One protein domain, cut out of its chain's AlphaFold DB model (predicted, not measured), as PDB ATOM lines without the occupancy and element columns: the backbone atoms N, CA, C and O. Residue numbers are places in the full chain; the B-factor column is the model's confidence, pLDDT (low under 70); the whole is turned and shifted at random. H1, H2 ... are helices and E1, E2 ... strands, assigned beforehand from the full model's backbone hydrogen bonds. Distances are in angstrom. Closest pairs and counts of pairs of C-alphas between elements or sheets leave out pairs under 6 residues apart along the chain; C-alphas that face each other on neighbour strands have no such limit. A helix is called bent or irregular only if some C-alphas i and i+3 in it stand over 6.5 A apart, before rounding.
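Overview. This is residues 2 to 141 of the 239 residues of an uncharacterized protein of Spiroplasma eriocheiris (UniProt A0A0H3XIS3). Two long helices, H1 and H5, run side by side in opposite ways out of a small head, in which H2 and H3 cover one face of the three-stranded sheet E2 E1 E3. At the end away from H1 lie the small hairpin of E4 and E5, the short helix H4 and a long loop; at the other end residues 2 to 11 of H1 stick out alone. The 140 printed residues hold five named helices and five named strands in the order H1 E1 E2 H2 H3 E3 E4 E5 H4 H5; both sheets, E2 - E1 - E3 and E4 - E5, are antiparallel, and the class is mixed. The whole is loose, with a radius of gyration of the C-alphas of 19.2 A, and spans 74 by 31 by 23 A.

Arrangement. E2, residues 49 to 54, and E1, residues 30 to 35, form an antiparallel hairpin, with N 33 and O 51 at 2.9 A. E3, residues 76 to 78, is antiparallel to E1, with N 77 and O 34 at 2.8 A. H2, residues 55 to 62, and H3, residues 64 to 73, make two layers with this sheet, both on one face. E2, H2, H3 and E3 form a split strand-helix-strand unit, its two strands running the same way with E1 between them and its crossover right-handed. H5, residues 122 to 141, touches H3 with residues 122 to 126 alone, at a steep tilt of 50 degrees; the closest C-alphas are those of Ala 71 and Ala 122, 4.8 A. H1, residues 2 to 28, touches H5 with residues 13 to 23 alone, at a shallow tilt of 31 degrees, opposite ways; the closest C-alphas are those of Thr 23 and Ile 128, 6.0 A. E4, residues 83 to 86, and E5, residues 89 to 92, form a hairpin, with N 84 and O 91 at 2.8 A. H4, residues 93 to 99, touches no helix; its closest C-alpha pair with E4 is Leu 93 and Asn 83, 5.4 A. Every O i to N i+4 pair is within hydrogen-bond range in H1, H2, H3 and H4; in H5 14 of 16 are.

Along the chain. E1 is 16.1 A long and begins at C-alpha 30, (173.998, 206.985, 108.358); E2 is 15.6 A long. H1, 39.1 A long, begins at C-alpha 2, (216.094, 196.268, 120.528). H5, 26.3 A long, has a kink of 39 degrees near residue 130, is only just irregular, with C-alphas 133 and 136 6.7 A apart, and ends at C-alpha 141, (195.085, 188.851, 122.128).

Size, cuts and confidence. The two C-alphas farthest apart, those of Lys 2 and Ala 103, are 75.1 A apart. The printed part has no cut; the links E1 to E2 and H4 to H5 are long, with 13 and 22 residues. The mean pLDDT of the printed part is 74.5, and it is under 70 at residues 2 to 5, 39, 71 to 82 and 115 to 135.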
ATOM      1  N   LYS A   2     217.085 195.513 119.722       54.09
ATOM      2  CA  LYS A   2     216.094 196.268 120.528       54.09
ATOM      3  C   LYS A   2     215.218 197.257 119.733       54.09
ATOM      4  O   LYS A   2     214.062 197.429 120.094       54.09
ATOM      5  N   SER A   3     215.723 197.897 118.670       60.72
ATOM      6  CA  SER A   3     214.901 198.809 117.846       60.72
ATOM      7  C   SER A   3     213.907 198.056 116.953       60.72
ATOM      8  O   SER A   3     212.749 198.447 116.886       60.72
ATOM      9  N   PHE A   4     214.323 196.935 116.357       63.00
ATOM     10  CA  PHE A   4     213.478 196.096 115.497       63.00
ATOM     11  C   PHE A   4     212.294 195.475 116.257       63.00
ATOM     12  O   PHE A   4     211.167 195.480 115.767       63.00
ATOM     13  N   GLY A   5     212.521 195.008 117.493       64.31
ATOM     14  CA  GLY A   5     211.449 194.490 118.351       64.31
ATOM     15  C   GLY A   5     210.433 195.563 118.758       64.31
ATOM     16  O   GLY A   5     209.236 195.296 118.770       64.31
ATOM     17  N   LYS A   6     210.882 196.795 119.033       70.31
ATOM     18  CA  LYS A   6     209.980 197.928 119.304       70.31
ATOM     19  C   LYS A   6     209.148 198.297 118.073       70.31
ATOM     20  O   LYS A   6     207.941 198.456 118.198       70.31
ATOM     21  N   TRP A   7     209.774 198.357 116.898       74.69
ATOM     22  CA  TRP A   7     209.088 198.624 115.631       74.69
ATOM     23  C   TRP A   7     208.036 197.564 115.292       74.69
ATOM     24  O   TRP A   7     206.926 197.911 114.904       74.69
ATOM     25  N   SER A   8     208.350 196.284 115.504       72.19
ATOM     26  CA  SER A   8     207.422 195.177 115.226       72.19
ATOM     27  C   SER A   8     206.188 195.204 116.135       72.19
ATOM     28  O   SER A   8     205.075 194.971 115.670       72.19
ATOM     29  N   ILE A   9     206.367 195.530 117.424       78.12
ATOM     30  CA  ILE A   9     205.248 195.716 118.363       78.12
ATOM     31  C   ILE A   9     204.379 196.892 117.917       78.12
ATOM     32  O   ILE A   9     203.164 196.741 117.812       78.12
ATOM     33  N   SER A  10     204.994 198.044 117.632       79.38
ATOM     34  CA  SER A  10     204.255 199.232 117.201       79.38
ATOM     35  C   SER A  10     203.460 198.977 115.923       79.38
ATOM     36  O   SER A  10     202.294 199.352 115.864       79.38
ATOM     37  N   LEU A  11     204.043 198.294 114.933       82.56
ATOM     38  CA  LEU A  11     203.374 198.010 113.663       82.56
ATOM     39  C   LEU A  11     202.114 197.144 113.851       82.56
ATOM     40  O   LEU A  11     201.059 197.514 113.349       82.56
ATOM     41  N   MET A  12     202.185 196.053 114.627       81.44
ATOM     42  CA  MET A  12     201.010 195.200 114.901       81.44
ATOM     43  C   MET A  12     199.862 195.970 115.564       81.44
ATOM     44  O   MET A  12     198.697 195.811 115.188       81.44
ATOM     45  N   TRP A  13     200.183 196.797 116.563       83.00
ATOM     46  CA  TRP A  13     199.176 197.590 117.266       83.00
ATOM     47  C   TRP A  13     198.565 198.654 116.359       83.00
ATOM     48  O   TRP A  13     197.347 198.800 116.357       83.00
ATOM     49  N   ILE A  14     199.374 199.333 115.540       85.50
ATOM     50  CA  ILE A  14     198.883 200.299 114.550       85.50
ATOM     51  C   ILE A  14     197.908 199.621 113.582       85.50
ATOM     52  O   ILE A  14     196.802 200.120 113.396       85.50
ATOM     53  N   THR A  15     198.258 198.459 113.025       80.38
ATOM     54  CA  THR A  15     197.364 197.724 112.116       80.38
ATOM     55  C   THR A  15     196.055 197.334 112.800       80.38
ATOM     56  O   THR A  15     194.984 197.520 112.227       80.38
ATOM     57  N   THR A  16     196.117 196.858 114.048       81.50
ATOM     58  CA  THR A  16     194.921 196.475 114.817       81.50
ATOM     59  C   THR A  16     194.012 197.683 115.068       81.50
ATOM     60  O   THR A  16     192.796 197.590 114.904       81.50
ATOM     61  N   VAL A  17     194.592 198.835 115.415       83.38
ATOM     62  CA  VAL A  17     193.853 200.085 115.646       83.38
ATOM     63  C   VAL A  17     193.230 200.615 114.355       83.38
ATOM     64  O   VAL A  17     192.072 201.017 114.374       83.38
ATOM     65  N   ILE A  18     193.949 200.582 113.230       83.50
ATOM     66  CA  ILE A  18     193.415 201.020 111.931       83.50
ATOM     67  C   ILE A  18     192.201 200.176 111.535       83.50
ATOM     68  O   ILE A  18     191.172 200.735 111.157       83.50
ATOM     69  N   ILE A  19     192.294 198.849 111.667       80.25
ATOM     70  CA  ILE A  19     191.180 197.938 111.368       80.25
ATOM     71  C   ILE A  19     189.981 198.254 112.266       80.25
ATOM     72  O   ILE A  19     188.857 198.364 111.774       80.25
ATOM     73  N   LEU A  20     190.210 198.459 113.566       81.25
ATOM     74  CA  LEU A  20     189.152 198.840 114.500       81.25
ATOM     75  C   LEU A  20     188.478 200.156 114.085       81.25
ATOM     76  O   LEU A  20     187.257 200.196 113.964       81.25
ATOM     77  N   ILE A  21     189.248 201.213 113.817       81.69
ATOM     78  CA  ILE A  21     188.708 202.524 113.427       81.69
ATOM     79  C   ILE A  21     187.909 202.421 112.127       81.69
ATOM     80  O   ILE A  21     186.797 202.940 112.065       81.69
ATOM     81  N   ALA A  22     188.432 201.732 111.110       78.62
ATOM     82  CA  ALA A  22     187.733 201.546 109.841       78.62
ATOM     83  C   ALA A  22     186.379 200.850 110.050       78.62
ATOM     84  O   ALA A  22     185.359 201.289 109.522       78.62
ATOM     85  N   THR A  23     186.355 199.817 110.892       75.25
ATOM     86  CA  THR A  23     185.138 199.063 111.209       75.25
ATOM     87  C   THR A  23     184.116 199.921 111.968       75.25
ATOM     88  O   THR A  23     182.932 199.932 111.630       75.25
ATOM     89  N   LEU A  24     184.574 200.709 112.949       77.44
ATOM     90  CA  LEU A  24     183.722 201.631 113.706       77.44
ATOM     91  C   LEU A  24     183.175 202.773 112.838       77.44
ATOM     92  O   LEU A  24     182.035 203.196 113.038       77.44
ATOM     93  N   ALA A  25     183.972 203.265 111.887       77.50
ATOM     94  CA  ALA A  25     183.579 204.330 110.973       77.50
ATOM     95  C   ALA A  25     182.461 203.876 110.028       77.50
ATOM     96  O   ALA A  25     181.522 204.634 109.801       77.50
ATOM     97  N   VAL A  26     182.515 202.638 109.523       73.75
ATOM     98  CA  VAL A  26     181.430 202.095 108.689       73.75
ATOM     99  C   VAL A  26     180.138 201.952 109.493       73.75
ATOM    100  O   VAL A  26     179.087 202.359 109.007       73.75
ATOM    101  N   LEU A  27     180.203 201.481 110.745       74.62
ATOM    102  CA  LEU A  27     179.025 201.431 111.623       74.62
ATOM    103  C   LEU A  27     178.463 202.812 111.977       74.62
ATOM    104  O   LEU A  27     177.277 202.929 112.275       74.62
ATOM    105  N   GLY A  28     179.306 203.845 111.993       73.25
ATOM    106  CA  GLY A  28     178.905 205.210 112.325       73.25
ATOM    107  C   GLY A  28     178.211 205.953 111.187       73.25
ATOM    108  O   GLY A  28     177.564 206.968 111.446       73.25
ATOM    109  N   LYS A  29     178.324 205.474 109.944       76.25
ATOM    110  CA  LYS A  29     177.665 206.107 108.801       76.25
ATOM    111  C   LYS A  29     176.151 205.942 108.888       76.25
ATOM    112  O   LYS A  29     175.653 204.898 109.299       76.25
ATOM    113  N   HIS A  30     175.444 206.999 108.503       76.62
ATOM    114  CA  HIS A  30     173.998 206.985 108.358       76.62
ATOM    115  C   HIS A  30     173.607 206.276 107.059       76.62
ATOM    116  O   HIS A  30     174.295 206.428 106.046       76.62
ATOM    117  N   TYR A  31     172.515 205.521 107.097       71.94
ATOM    118  CA  TYR A  31     171.965 204.814 105.950       71.94
ATOM    119  C   TYR A  31     170.460 204.577 106.130       71.94
ATOM    120  O   TYR A  31     169.921 204.626 107.241       71.94
ATOM    121  N   GLU A  32     169.809 204.246 105.022       75.12
ATOM    122  CA  GLU A  32     168.410 203.832 104.956       75.12
ATOM    123  C   GLU A  32     168.333 202.414 104.381       75.12
ATOM    124  O   GLU A  32     169.248 201.963 103.689       75.12
ATOM    125  N   GLY A  33     167.288 201.667 104.723       77.06
ATOM    126  CA  GLY A  33     167.124 200.305 104.227       77.06
ATOM    127  C   GLY A  33     165.857 199.619 104.712       77.06
ATOM    128  O   GLY A  33     165.083 200.163 105.507       77.06
ATOM    129  N   TYR A  34     165.683 198.387 104.241       79.50
ATOM    130  CA  TYR A  34     164.492 197.576 104.462       79.50
ATOM    131  C   TYR A  34     164.859 196.190 104.989       79.50
ATOM    132  O   TYR A  34     165.891 195.630 104.625       79.50
ATOM    133  N   TYR A  35     164.015 195.614 105.839       81.25
ATOM    134  CA  TYR A  35     164.237 194.276 106.383       81.25
ATOM    135  C   TYR A  35     162.946 193.550 106.716       81.25
ATOM    136  O   TYR A  35     161.942 194.176 107.036       81.25
ATOM    137  N   TRP A  36     162.987 192.225 106.702       83.94
ATOM    138  CA  TRP A  36     161.872 191.367 107.088       83.94
ATOM    139  C   TRP A  36     162.393 190.114 107.788       83.94
ATOM    140  O   TRP A  36     163.587 189.822 107.814       83.94
ATOM    141  N   ASP A  37     161.484 189.382 108.418       79.44
ATOM    142  CA  ASP A  37     161.822 188.189 109.181       79.44
ATOM    143  C   ASP A  37     161.564 186.935 108.332       79.44
ATOM    144  O   ASP A  37     160.421 186.520 108.197       79.44
ATOM    145  N   GLY A  38     162.609 186.305 107.783       71.81
ATOM    146  CA  GLY A  38     162.477 185.023 107.066       71.81
ATOM    147  C   GLY A  38     163.363 184.918 105.830       71.81
ATOM    148  O   GLY A  38     163.593 185.912 105.160       71.81
ATOM    149  N   LYS A  39     163.892 183.728 105.530       68.12
ATOM    150  CA  LYS A  39     164.893 183.516 104.461       68.12
ATOM    151  C   LYS A  39     164.372 183.758 103.041       68.12
ATOM    152  O   LYS A  39     165.178 183.916 102.133       68.12
ATOM    153  N   ASP A  40     163.057 183.780 102.874       75.12
ATOM    154  CA  ASP A  40     162.396 183.887 101.579       75.12
ATOM    155  C   ASP A  40     162.003 185.339 101.269       75.12
ATOM    156  O   ASP A  40     162.063 186.221 102.136       75.12
ATOM    157  N   ILE A  41     161.598 185.591 100.023       79.38
ATOM    158  CA  ILE A  41     161.024 186.878  99.617       79.38
ATOM    159  C   ILE A  41     159.771 187.183 100.454       79.38
ATOM    160  O   ILE A  41     158.968 186.281 100.711       79.38
ATOM    161  N   PRO A  42     159.583 188.434 100.910       84.19
ATOM    162  CA  PRO A  42     158.418 188.790 101.705       84.19
ATOM    163  C   PRO A  42     157.158 188.646 100.848       84.19
ATOM    164  O   PRO A  42     157.098 189.154  99.726       84.19
ATOM    165  N   ALA A  43     156.149 187.952 101.373       85.81
ATOM    166  CA  ALA A  43     154.892 187.723 100.664       85.81
ATOM    167  C   ALA A  43     153.943 188.926 100.771       85.81
ATOM    168  O   ALA A  43     153.122 189.145  99.880       85.81
ATOM    169  N   ASN A  44     154.051 189.712 101.848       88.75
ATOM    170  CA  ASN A  44     153.230 190.894 102.071       88.75
ATOM    171  C   ASN A  44     154.092 192.146 102.280       88.75
ATOM    172  O   ASN A  44     155.128 192.113 102.944       88.75
ATOM    173  N   ILE A  45     153.631 193.288 101.768       85.69
ATOM    174  CA  ILE A  45     154.308 194.581 101.941       85.69
ATOM    175  C   ILE A  45     154.462 194.976 103.415       85.69
ATOM    176  O   ILE A  45     155.434 195.637 103.780       85.69
ATOM    177  N   ASN A  46     153.539 194.541 104.275       87.06
ATOM    178  CA  ASN A  46     153.571 194.822 105.709       87.06
ATOM    179  C   ASN A  46     154.669 194.042 106.451       87.06
ATOM    180  O   ASN A  46     155.036 194.422 107.564       87.06
ATOM    181  N   ASP A  47     155.221 192.990 105.842       85.88
ATOM    182  CA  ASP A  47     156.352 192.248 106.407       85.88
ATOM    183  C   ASP A  47     157.663 193.038 106.275       85.88
ATOM    184  O   ASP A  47     158.614 192.815 107.033       85.88
ATOM    185  N   ILE A  48     157.700 193.998 105.341       84.75
ATOM    186  CA  ILE A  48     158.854 194.842 105.045       84.75
ATOM    187  C   ILE A  48     158.889 196.025 106.013       84.75
ATOM    188  O   ILE A  48     158.071 196.947 105.969       84.75
ATOM    189  N   LYS A  49     159.899 196.025 106.875       85.81
ATOM    190  CA  LYS A  49     160.151 197.052 107.883       85.81
ATOM    191  C   LYS A  49     161.222 198.014 107.397       85.81
ATOM    192  O   LYS A  49     162.237 197.608 106.842       85.81
ATOM    193  N   GLU A  50     161.021 199.290 107.684       84.62
ATOM    194  CA  GLU A  50     161.951 200.356 107.313       84.62
ATOM    195  C   GLU A  50     162.908 200.672 108.463       84.62
ATOM    196  O   GLU A  50     162.580 200.562 109.657       84.62
ATOM    197  N   PHE A  51     164.117 201.084 108.105       81.06
ATOM    198  CA  PHE A  51     165.090 201.604 109.045       81.06
ATOM    199  C   PHE A  51     165.862 202.769 108.430       81.06
ATOM    200  O   PHE A  51     166.373 202.665 107.322       81.06
ATOM    201  N   SER A  52     166.006 203.842 109.204       82.88
ATOM    202  CA  SER A  52     166.874 204.980 108.909       82.88
ATOM    203  C   SER A  52     167.729 205.249 110.146       82.88
ATOM    204  O   SER A  52     167.206 205.343 111.263       82.88
ATOM    205  N   GLY A  53     169.051 205.285 109.980       77.12
ATOM    206  CA  GLY A  53     169.984 205.438 111.093       77.12
ATOM    207  C   GLY A  53     171.368 204.857 110.827       77.12
ATOM    208  O   GLY A  53     171.722 204.528 109.703       77.12
ATOM    209  N   SER A  54     172.173 204.735 111.881       78.88
ATOM    210  CA  SER A  54     173.506 204.119 111.826       78.88
ATOM    211  C   SER A  54     173.516 202.669 112.313       78.88
ATOM    212  O   SER A  54     172.567 202.196 112.948       78.88
ATOM    213  N   GLY A  55     174.633 201.973 112.078       74.69
ATOM    214  CA  GLY A  55     174.864 200.579 112.479       74.69
ATOM    215  C   GLY A  55     174.636 200.379 113.965       74.69
ATOM    216  O   GLY A  55     173.958 199.442 114.385       74.69
ATOM    217  N   TYR A  56     175.127 201.325 114.763       76.56
ATOM    218  CA  TYR A  56     174.929 201.332 116.209       76.56
ATOM    219  C   TYR A  56     173.459 201.451 116.602       76.56
ATOM    220  O   TYR A  56     173.010 200.749 117.508       76.56
ATOM    221  N   GLN A  57     172.697 202.308 115.920       80.81
ATOM    222  CA  GLN A  57     171.274 202.494 116.199       80.81
ATOM    223  C   GLN A  57     170.461 201.259 115.801       80.81
ATOM    224  O   GLN A  57     169.545 200.877 116.526       80.81
ATOM    225  N   LEU A  58     170.828 200.592 114.704       78.06
ATOM    226  CA  LEU A  58     170.192 199.347 114.278       78.06
ATOM    227  C   LEU A  58     170.411 198.229 115.301       78.06
ATOM    228  O   LEU A  58     169.452 197.579 115.716       78.06
ATOM    229  N   ILE A  59     171.654 198.045 115.757       78.75
ATOM    230  CA  ILE A  59     171.990 197.074 116.811       78.75
ATOM    231  C   ILE A  59     171.271 197.427 118.112       78.75
ATOM    232  O   ILE A  59     170.759 196.534 118.777       78.75
ATOM    233  N   GLY A  60     171.206 198.711 118.471       78.75
ATOM    234  CA  GLY A  60     170.477 199.168 119.652       78.75
ATOM    235  C   GLY A  60     168.977 198.873 119.575       78.75
ATOM    236  O   GLY A  60     168.385 198.476 120.573       78.75
ATOM    237  N   LYS A  61     168.370 199.021 118.390       84.00
ATOM    238  CA  LYS A  61     166.930 198.819 118.166       84.00
ATOM    239  C   LYS A  61     166.535 197.345 118.074       84.00
ATOM    240  O   LYS A  61     165.519 196.956 118.637       84.00
ATOM    241  N   LEU A  62     167.301 196.536 117.342       81.12
ATOM    242  CA  LEU A  62     166.961 195.135 117.058       81.12
ATOM    243  C   LEU A  62     167.678 194.136 117.974       81.12
ATOM    244  O   LEU A  62     167.261 192.984 118.084       81.12
ATOM    245  N   GLY A  63     168.754 194.558 118.631       80.94
ATOM    246  CA  GLY A  63     169.674 193.672 119.329       80.94
ATOM    247  C   GLY A  63     170.627 192.953 118.371       80.94
ATOM    248  O   GLY A  63     170.294 192.617 117.232       80.94
ATOM    249  N   LEU A  64     171.837 192.664 118.857       76.38
ATOM    250  CA  LEU A  64     172.901 192.043 118.062       76.38
ATOM    251  C   LEU A  64     172.487 190.690 117.459       76.38
ATOM    252  O   LEU A  64     172.759 190.430 116.292       76.38
ATOM    253  N   GLY A  65     171.806 189.837 118.232       76.25
ATOM    254  CA  GLY A  65     171.402 188.504 117.771       76.25
ATOM    255  C   GLY A  65     170.435 188.548 116.586       76.25
ATOM    256  O   GLY A  65     170.580 187.778 115.639       76.25
ATOM    257  N   LYS A  66     169.492 189.496 116.597       79.25
ATOM    258  CA  LYS A  66     168.539 189.687 115.503       79.25
ATOM    259  C   LYS A  66     169.238 190.222 114.252       79.25
ATOM    260  O   LYS A  66     169.027 189.676 113.178       79.25
ATOM    261  N   VAL A  67     170.123 191.214 114.399       76.75
ATOM    262  CA  VAL A  67     170.937 191.742 113.285       76.75
ATOM    263  C   VAL A  67     171.779 190.635 112.643       76.75
ATOM    264  O   VAL A  67     171.831 190.538 111.422       76.75
ATOM    265  N   MET A  68     172.379 189.757 113.451       73.44
ATOM    266  CA  MET A  68     173.137 188.605 112.953       73.44
ATOM    267  C   MET A  68     172.254 187.595 112.215       73.44
ATOM    268  O   MET A  68     172.644 187.118 111.154       73.44
ATOM    269  N   SER A  69     171.064 187.293 112.742       75.19
ATOM    270  CA  SER A  69     170.110 186.401 112.075       75.19
ATOM    271  C   SER A  69     169.678 186.951 110.716       75.19
ATOM    272  O   SER A  69     169.649 186.199 109.751       75.19
ATOM    273  N   LEU A  70     169.377 188.251 110.646       75.62
ATOM    274  CA  LEU A  70     168.956 188.943 109.427       75.62
ATOM    275  C   LEU A  70     170.083 189.000 108.383       75.62
ATOM    276  O   LEU A  70     169.849 188.783 107.198       75.62
ATOM    277  N   ALA A  71     171.325 189.222 108.826       69.94
ATOM    278  CA  ALA A  71     172.497 189.176 107.954       69.94
ATOM    279  C   ALA A  71     172.774 187.764 107.406       69.94
ATOM    280  O   ALA A  71     173.237 187.629 106.281       69.94
ATOM    281  N   GLN A  72     172.500 186.711 108.182       67.81
ATOM    282  CA  GLN A  72     172.684 185.322 107.744       67.81
ATOM    283  C   GLN A  72     171.586 184.831 106.801       67.81
ATOM    284  O   GLN A  72     171.843 183.946 105.987       67.81
ATOM    285  N   SER A  73     170.367 185.348 106.935       67.88
ATOM    286  CA  SER A  73     169.217 184.895 106.156       67.88
ATOM    287  C   SER A  73     169.050 185.613 104.819       67.88
ATOM    288  O   SER A  73     168.250 185.155 104.018       67.88
ATOM    289  N   GLY A  74     169.766 186.718 104.581       63.38
ATOM    290  CA  GLY A  74     169.601 187.539 103.373       63.38
ATOM    291  C   GLY A  74     168.337 188.413 103.379       63.38
ATOM    292  O   GLY A  74     168.121 189.186 102.455       63.38
ATOM    293  N   SER A  75     167.540 188.354 104.449       62.94
ATOM    294  CA  SER A  75     166.223 189.000 104.633       62.94
ATOM    295  C   SER A  75     166.289 190.496 104.944       62.94
ATOM    296  O   SER A  75     165.450 191.057 105.652       62.94
ATOM    297  N   PHE A  76     167.383 191.130 104.550       63.94
ATOM    298  CA  PHE A  76     167.722 192.470 104.977       63.94
ATOM    299  C   PHE A  76     168.514 193.133 103.862       63.94
ATOM    300  O   PHE A  76     169.599 192.686 103.495       63.94
ATOM    301  N   ILE A  77     167.963 194.221 103.340       62.47
ATOM    302  CA  ILE A  77     168.568 195.048 102.308       62.47
ATOM    303  C   ILE A  77     169.085 196.305 103.008       62.47
ATOM    304  O   ILE A  77     168.333 197.200 103.396       62.47
ATOM    305  N   TRP A  78     170.399 196.334 103.220       57.97
ATOM    306  CA  TRP A  78     171.137 197.475 103.764       57.97
ATOM    307  C   TRP A  78     172.012 198.045 102.673       57.97
ATOM    308  O   TRP A  78     172.667 197.301 101.938       57.97
ATOM    309  N   GLY A  79     172.157 199.354 102.686       44.34
ATOM    310  CA  GLY A  79     173.185 200.006 101.910       44.34
ATOM    311  C   GLY A  79     172.691 201.317 101.356       44.34
ATOM    312  O   GLY A  79     171.521 201.659 101.434       44.34
ATOM    313  N   TYR A  80     173.627 202.039 100.763       43.97
ATOM    314  CA  TYR A  80     173.435 203.343 100.135       43.97
ATOM    315  C   TYR A  80     172.434 203.336  98.965       43.97
ATOM    316  O   TYR A  80     172.175 204.386  98.386       43.97
ATOM    317  N   THR A  81     171.893 202.165  98.615       50.16
ATOM    318  CA  THR A  81     170.846 201.966  97.621       50.16
ATOM    319  C   THR A  81     169.887 200.900  98.138       50.16
ATOM    320  O   THR A  81     170.259 199.735  98.273       50.16
ATOM    321  N   SER A  82     168.643 201.285  98.386       62.28
ATOM    322  CA  SER A  82     167.514 200.416  98.723       62.28
ATOM    323  C   SER A  82     166.967 199.650  97.507       62.28
ATOM    324  O   SER A  82     165.790 199.289  97.453       62.28
ATOM    325  N   ASN A  83     167.830 199.420  96.514       71.62
ATOM    326  CA  ASN A  83     167.438 198.963  95.196       71.62
ATOM    327  C   ASN A  83     167.510 197.440  95.082       71.62
ATOM    328  O   ASN A  83     168.444 196.809  95.577       71.62
ATOM    329  N   ILE A  84     166.548 196.881  94.361       73.62
ATOM    330  CA  ILE A  84     166.530 195.509  93.869       73.62
ATOM    331  C   ILE A  84     166.731 195.508  92.356       73.62
ATOM    332  O   ILE A  84     166.349 196.462  91.678       73.62
ATOM    333  N   GLU A  85     167.323 194.440  91.833       76.06
ATOM    334  CA  GLU A  85     167.433 194.205  90.396       76.06
ATOM    335  C   GLU A  85     166.314 193.265  89.955       76.06
ATOM    336  O   GLU A  85     166.247 192.136  90.427       76.06
ATOM    337  N   VAL A  86     165.425 193.734  89.085       76.31
ATOM    338  CA  VAL A  86     164.312 192.965  88.519       76.31
ATOM    339  C   VAL A  86     164.414 193.071  87.004       76.31
ATOM    340  O   VAL A  86     164.417 194.186  86.483       76.31
ATOM    341  N   ASN A  87     164.493 191.941  86.294       82.25
ATOM    342  CA  ASN A  87     164.627 191.902  84.830       82.25
ATOM    343  C   ASN A  87     165.759 192.819  84.305       82.25
ATOM    344  O   ASN A  87     165.525 193.655  83.431       82.25
ATOM    345  N   ASP A  88     166.960 192.707  84.889       80.56
ATOM    346  CA  ASP A  88     168.156 193.514  84.565       80.56
ATOM    347  C   ASP A  88     167.997 195.038  84.775       80.56
ATOM    348  O   ASP A  88     168.729 195.852  84.199       80.56
ATOM    349  N   GLN A  89     167.029 195.459  85.597       80.62
ATOM    350  CA  GLN A  89     166.773 196.864  85.922       80.62
ATOM    351  C   GLN A  89     166.725 197.103  87.432       80.62
ATOM    352  O   GLN A  89     166.134 196.337  88.188       80.62
ATOM    353  N   TRP A  90     167.326 198.211  87.872       80.44
ATOM    354  CA  TRP A  90     167.402 198.579  89.286       80.44
ATOM    355  C   TRP A  90     166.232 199.468  89.704       80.44
ATOM    356  O   TRP A  90     166.058 200.564  89.168       80.44
ATOM    357  N   PHE A  91     165.486 199.038  90.721       79.81
ATOM    358  CA  PHE A  91     164.356 199.772  91.292       79.81
ATOM    359  C   PHE A  91     164.478 199.880  92.803       79.81
ATOM    360  O   PHE A  91     164.886 198.918  93.444       79.81
ATOM    361  N   ASP A  92     164.062 201.002  93.393       81.31
ATOM    362  CA  ASP A  92     163.846 201.064  94.841       81.31
ATOM    363  C   ASP A  92     162.793 200.020  95.251       81.31
ATOM    364  O   ASP A  92     161.697 199.982  94.685       81.31
ATOM    365  N   LEU A  93     163.128 199.185  96.242       80.25
ATOM    366  CA  LEU A  93     162.280 198.076  96.683       80.25
ATOM    367  C   LEU A  93     160.875 198.557  97.033       80.25
ATOM    368  O   LEU A  93     159.904 197.959  96.579       80.25
ATOM    369  N   LYS A  94     160.764 199.615  97.845       81.50
ATOM    370  CA  LYS A  94     159.476 200.074  98.374       81.50
ATOM    371  C   LYS A  94     158.582 200.591  97.259       81.50
ATOM    372  O   LYS A  94     157.408 200.233  97.200       81.50
ATOM    373  N   THR A  95     159.160 201.380  96.364       84.50
ATOM    374  CA  THR A  95     158.481 201.910  95.183       84.50
ATOM    375  C   THR A  95     157.987 200.772  94.290       84.50
ATOM    376  O   THR A  95     156.839 200.782  93.847       84.50
ATOM    377  N   TRP A  96     158.825 199.757  94.071       87.12
ATOM    378  CA  TRP A  96     158.472 198.613  93.239       87.12
ATOM    379  C   TRP A  96     157.342 197.773  93.855       87.12
ATOM    380  O   TRP A  96     156.332 197.549  93.188       87.12
ATOM    381  N   VAL A  97     157.447 197.381  95.133       86.69
ATOM    382  CA  VAL A  97     156.413 196.556  95.796       86.69
ATOM    383  C   VAL A  97     155.083 197.295  95.951       86.69
ATOM    384  O   VAL A  97     154.031 196.666  95.898       86.69
ATOM    385  N   GLN A  98     155.088 198.626  96.093       87.50
ATOM    386  CA  GLN A  98     153.855 199.427  96.097       87.50
ATOM    387  C   GLN A  98     153.137 199.401  94.742       87.50
ATOM    388  O   GLN A  98     151.912 199.377  94.710       87.50
ATOM    389  N   GLY A  99     153.884 199.385  93.635       87.50
ATOM    390  CA  GLY A  99     153.318 199.281  92.287       87.50
ATOM    391  C   GLY A  99     152.866 197.869  91.897       87.50
ATOM    392  O   GLY A  99     152.101 197.727  90.950       87.50
ATOM    393  N   HIS A 100     153.325 196.844  92.623       89.94
ATOM    394  CA  HIS A 100     153.109 195.425  92.308       89.94
ATOM    395  C   HIS A 100     152.509 194.655  93.491       89.94
ATOM    396  O   HIS A 100     152.766 193.465  93.665       89.94
ATOM    397  N   SER A 101     151.721 195.332  94.328       89.06
ATOM    398  CA  SER A 101     150.936 194.691  95.383       89.06
ATOM    399  C   SER A 101     149.445 194.848  95.130       89.06
ATOM    400  O   SER A 101     148.985 195.844  94.570       89.06
ATOM    401  N   ASP A 102     148.679 193.833  95.523       89.50
ATOM    402  CA  ASP A 102     147.224 193.892  95.458       89.50
ATOM    403  C   ASP A 102     146.625 194.717  96.615       89.50
ATOM    404  O   ASP A 102     147.320 195.182  97.521       89.50
ATOM    405  N   ALA A 103     145.299 194.883  96.619       85.50
ATOM    406  CA  ALA A 103     144.593 195.638  97.658       85.50
ATOM    407  C   ALA A 103     144.720 195.034  99.077       85.50
ATOM    408  O   ALA A 103     144.418 195.713 100.057       85.50
ATOM    409  N   SER A 104     145.152 193.774  99.197       84.56
ATOM    410  CA  SER A 104     145.433 193.098 100.470       84.56
ATOM    411  C   SER A 104     146.910 193.189 100.888       84.56
ATOM    412  O   SER A 104     147.289 192.737 101.974       84.56
ATOM    413  N   GLY A 105     147.746 193.820 100.056       84.81
ATOM    414  CA  GLY A 105     149.174 194.012 100.281       84.81
ATOM    415  C   GLY A 105     150.034 192.808  99.899       84.81
ATOM    416  O   GLY A 105     151.215 192.795 100.251       84.81
ATOM    417  N   VAL A 106     149.477 191.803  99.215       90.38
ATOM    418  CA  VAL A 106     150.242 190.653  98.709       90.38
ATOM    419  C   VAL A 106     151.090 191.111  97.530       90.38
ATOM    420  O   VAL A 106     150.574 191.735  96.602       90.38
ATOM    421  N   ILE A 107     152.391 190.825  97.580       88.50
ATOM    422  CA  ILE A 107     153.362 191.249  96.568       88.50
ATOM    423  C   ILE A 107     153.384 190.236  95.420       88.50
ATOM    424  O   ILE A 107     153.521 189.033  95.640       88.50
ATOM    425  N   GLN A 108     153.290 190.731  94.188       88.62
ATOM    426  CA  GLN A 108     153.356 189.942  92.961       88.62
ATOM    427  C   GLN A 108     154.790 189.924  92.425       88.62
ATOM    428  O   GLN A 108     155.155 190.699  91.541       88.62
ATOM    429  N   TRP A 109     155.621 189.053  92.996       86.81
ATOM    430  CA  TRP A 109     156.984 188.824  92.512       86.81
ATOM    431  C   TRP A 109     156.990 188.140  91.133       86.81
ATOM    432  O   TRP A 109     156.106 187.322  90.869       86.81
ATOM    433  N   PRO A 110     157.974 188.430  90.258       84.44
ATOM    434  CA  PRO A 110     158.217 187.613  89.069       84.44
ATOM    435  C   PRO A 110     158.461 186.147  89.459       84.44
ATOM    436  O   PRO A 110     159.091 185.883  90.482       84.44
ATOM    437  N   GLU A 111     157.967 185.195  88.661       79.25
ATOM    438  CA  GLU A 111     158.047 183.755  88.978       79.25
ATOM    439  C   GLU A 111     159.489 183.235  89.107       79.25
ATOM    440  O   GLU A 111     159.740 182.276  89.835       79.25
ATOM    441  N   ASP A 112     160.431 183.876  88.421       79.88
ATOM    442  CA  ASP A 112     161.862 183.575  88.401       79.88
ATOM    443  C   ASP A 112     162.691 184.523  89.280       79.88
ATOM    444  O   ASP A 112     163.922 184.447  89.290       79.88
ATOM    445  N   TYR A 113     162.036 185.411  90.034       74.25
ATOM    446  CA  TYR A 113     162.734 186.324  90.923       74.25
ATOM    447  C   TYR A 113     163.303 185.571  92.120       74.25
ATOM    448  O   TYR A 113     162.612 185.243  93.088       74.25
ATOM    449  N   GLU A 114     164.607 185.346  92.079       70.06
ATOM    450  CA  GLU A 114     165.356 184.986  93.263       70.06
ATOM    451  C   GLU A 114     165.733 186.254  94.020       70.06
ATOM    452  O   GLU A 114     166.060 187.289  93.433       70.06
ATOM    453  N   LEU A 115     165.739 186.159  95.350       65.19
ATOM    454  CA  LEU A 115     166.448 187.127  96.167       65.19
ATOM    455  C   LEU A 115     167.876 187.172  95.640       65.19
ATOM    456  O   LEU A 115     168.661 186.255  95.891       65.19
ATOM    457  N   ALA A 116     168.206 188.237  94.906       57.94
ATOM    458  CA  ALA A 116     169.580 188.570  94.618       57.94
ATOM    459  C   ALA A 116     170.227 188.658  95.993       57.94
ATOM    460  O   ALA A 116     169.961 189.595  96.749       57.94
ATOM    461  N   ASN A 117     170.964 187.608  96.369       51.16
ATOM    462  CA  ASN A 117     171.668 187.524  97.634       51.16
ATOM    463  C   ASN A 117     172.630 188.694  97.591       51.16
ATOM    464  O   ASN A 117     173.683 188.586  96.965       51.16
ATOM    465  N   GLY A 118     172.192 189.835  98.128       47.72
ATOM    466  CA  GLY A 118     172.792 191.119  97.837       47.72
ATOM    467  C   GLY A 118     174.263 190.992  98.149       47.72
ATOM    468  O   GLY A 118     174.649 190.889  99.318       47.72
ATOM    469  N   THR A 119     175.082 190.960  97.102       45.09
ATOM    470  CA  THR A 119     176.524 190.706  97.158       45.09
ATOM    471  C   THR A 119     177.244 191.723  98.046       45.09
ATOM    472  O   THR A 119     178.398 191.528  98.407       45.09
ATOM    473  N   ASN A 120     176.543 192.765  98.493       50.06
ATOM    474  CA  ASN A 120     177.072 193.864  99.274       50.06
ATOM    475  C   ASN A 120     176.696 193.874 100.766       50.06
ATOM    476  O   ASN A 120     177.288 194.667 101.489       50.06
ATOM    477  N   PHE A 121     175.774 193.046 101.282       50.50
ATOM    478  CA  PHE A 121     175.269 193.251 102.657       50.50
ATOM    479  C   PHE A 121     175.642 192.171 103.682       50.50
ATOM    480  O   PHE A 121     176.285 192.489 104.687       50.50
ATOM    481  N   ALA A 122     175.292 190.901 103.458       44.28
ATOM    482  CA  ALA A 122     175.620 189.819 104.397       44.28
ATOM    483  C   ALA A 122     177.143 189.693 104.606       44.28
ATOM    484  O   ALA A 122     177.616 189.472 105.723       44.28
ATOM    485  N   GLN A 123     177.922 189.926 103.543       48.34
ATOM    486  CA  GLN A 123     179.384 189.942 103.591       48.34
ATOM    487  C   GLN A 123     179.952 191.192 104.270       48.34
ATOM    488  O   GLN A 123     180.903 191.068 105.037       48.34
ATOM    489  N   VAL A 124     179.387 192.382 104.042       50.94
ATOM    490  CA  VAL A 124     179.925 193.627 104.619       50.94
ATOM    491  C   VAL A 124     179.545 193.743 106.092       50.94
ATOM    492  O   VAL A 124     180.409 193.995 106.918       50.94
ATOM    493  N   THR A 125     178.301 193.465 106.470       51.38
ATOM    494  CA  THR A 125     177.811 193.621 107.854       51.38
ATOM    495  C   THR A 125     178.116 192.414 108.713       51.38
ATOM    496  O   THR A 125     178.561 192.568 109.850       51.38
ATOM    497  N   GLY A 126     177.950 191.208 108.159       54.19
ATOM    498  CA  GLY A 126     178.454 189.986 108.774       54.19
ATOM    499  C   GLY A 126     179.975 190.036 108.896       54.19
ATOM    500  O   GLY A 126     180.505 189.715 109.954       54.19
ATOM    501  N   GLY A 127     180.680 190.548 107.881       57.94
ATOM    502  CA  GLY A 127     182.124 190.782 107.924       57.94
ATOM    503  C   GLY A 127     182.543 191.813 108.972       57.94
ATOM    504  O   GLY A 127     183.470 191.552 109.729       57.94
ATOM    505  N   ILE A 128     181.835 192.939 109.090       63.19
ATOM    506  CA  ILE A 128     182.059 193.984 110.108       63.19
ATOM    507  C   ILE A 128     181.780 193.455 111.518       63.19
ATOM    508  O   ILE A 128     182.545 193.730 112.444       63.19
ATOM    509  N   MET A 129     180.726 192.656 111.698       62.94
ATOM    510  CA  MET A 129     180.395 192.063 112.996       62.94
ATOM    511  C   MET A 129     181.352 190.949 113.398       62.94
ATOM    512  O   MET A 129     181.808 190.923 114.539       62.94
ATOM    513  N   VAL A 130     181.730 190.070 112.468       62.12
ATOM    514  CA  VAL A 130     182.800 189.086 112.680       62.12
ATOM    515  C   VAL A 130     184.123 189.805 112.951       62.12
ATOM    516  O   VAL A 130     184.871 189.397 113.843       62.12
ATOM    517  N   ALA A 131     184.398 190.917 112.266       63.03
ATOM    518  CA  ALA A 131     185.583 191.722 112.521       63.03
ATOM    519  C   ALA A 131     185.584 192.298 113.944       63.03
ATOM    520  O   ALA A 131     186.589 192.178 114.635       63.03
ATOM    521  N   LEU A 132     184.472 192.856 114.433       68.12
ATOM    522  CA  LEU A 132     184.398 193.448 115.776       68.12
ATOM    523  C   LEU A 132     184.359 192.426 116.910       68.12
ATOM    524  O   LEU A 132     184.988 192.643 117.942       68.12
ATOM    525  N   LEU A 133     183.612 191.335 116.745       66.31
ATOM    526  CA  LEU A 133     183.375 190.363 117.817       66.31
ATOM    527  C   LEU A 133     184.439 189.273 117.875       66.31
ATOM    528  O   LEU A 133     184.648 188.675 118.930       66.31
ATOM    529  N   VAL A 134     185.104 189.004 116.751       66.25
ATOM    530  CA  VAL A 134     186.055 187.899 116.635       66.25
ATOM    531  C   VAL A 134     187.423 188.412 116.206       66.25
ATOM    532  O   VAL A 134     188.382 188.254 116.958       66.25
ATOM    533  N   ALA A 135     187.540 189.070 115.050       69.50
ATOM    534  CA  ALA A 135     188.856 189.400 114.497       69.50
ATOM    535  C   ALA A 135     189.630 190.417 115.352       69.50
ATOM    536  O   ALA A 135     190.789 190.177 115.671       69.50
ATOM    537  N   VAL A 136     189.006 191.519 115.779       76.75
ATOM    538  CA  VAL A 136     189.637 192.551 116.616       76.75
ATOM    539  C   VAL A 136     190.045 191.983 117.983       76.75
ATOM    540  O   VAL A 136     191.213 192.139 118.341       76.75
ATOM    541  N   PRO A 137     189.184 191.270 118.738       77.31
ATOM    542  CA  PRO A 137     189.592 190.629 119.988       77.31
ATOM    543  C   PRO A 137     190.734 189.626 119.807       77.31
ATOM    544  O   PRO A 137     191.685 189.630 120.591       77.31
ATOM    545  N   VAL A 138     190.690 188.803 118.755       79.75
ATOM    546  CA  VAL A 138     191.762 187.844 118.443       79.75
ATOM    547  C   VAL A 138     193.068 188.570 118.109       79.75
ATOM    548  O   VAL A 138     194.118 188.203 118.638       79.75
ATOM    549  N   LEU A 139     193.022 189.634 117.304       80.88
ATOM    550  CA  LEU A 139     194.184 190.469 116.986       80.88
ATOM    551  C   LEU A 139     194.750 191.154 118.236       80.88
ATOM    552  O   LEU A 139     195.965 191.169 118.417       80.88
ATOM    553  N   ILE A 140     193.901 191.653 119.139       83.06
ATOM    554  CA  ILE A 140     194.324 192.228 120.425       83.06
ATOM    555  C   ILE A 140     195.029 191.171 121.284       83.06
ATOM    556  O   ILE A 140     196.087 191.450 121.859       83.06
ATOM    557  N   LEU A 141     194.486 189.952 121.368       84.19
ATOM    558  CA  LEU A 141     195.085 188.851 122.128       84.19
ATOM    559  C   LEU A 141     196.438 188.428 121.547       84.19
ATOM    560  O   LEU A 141     197.407 188.287 122.297       84.19
TER     561      LEU A 141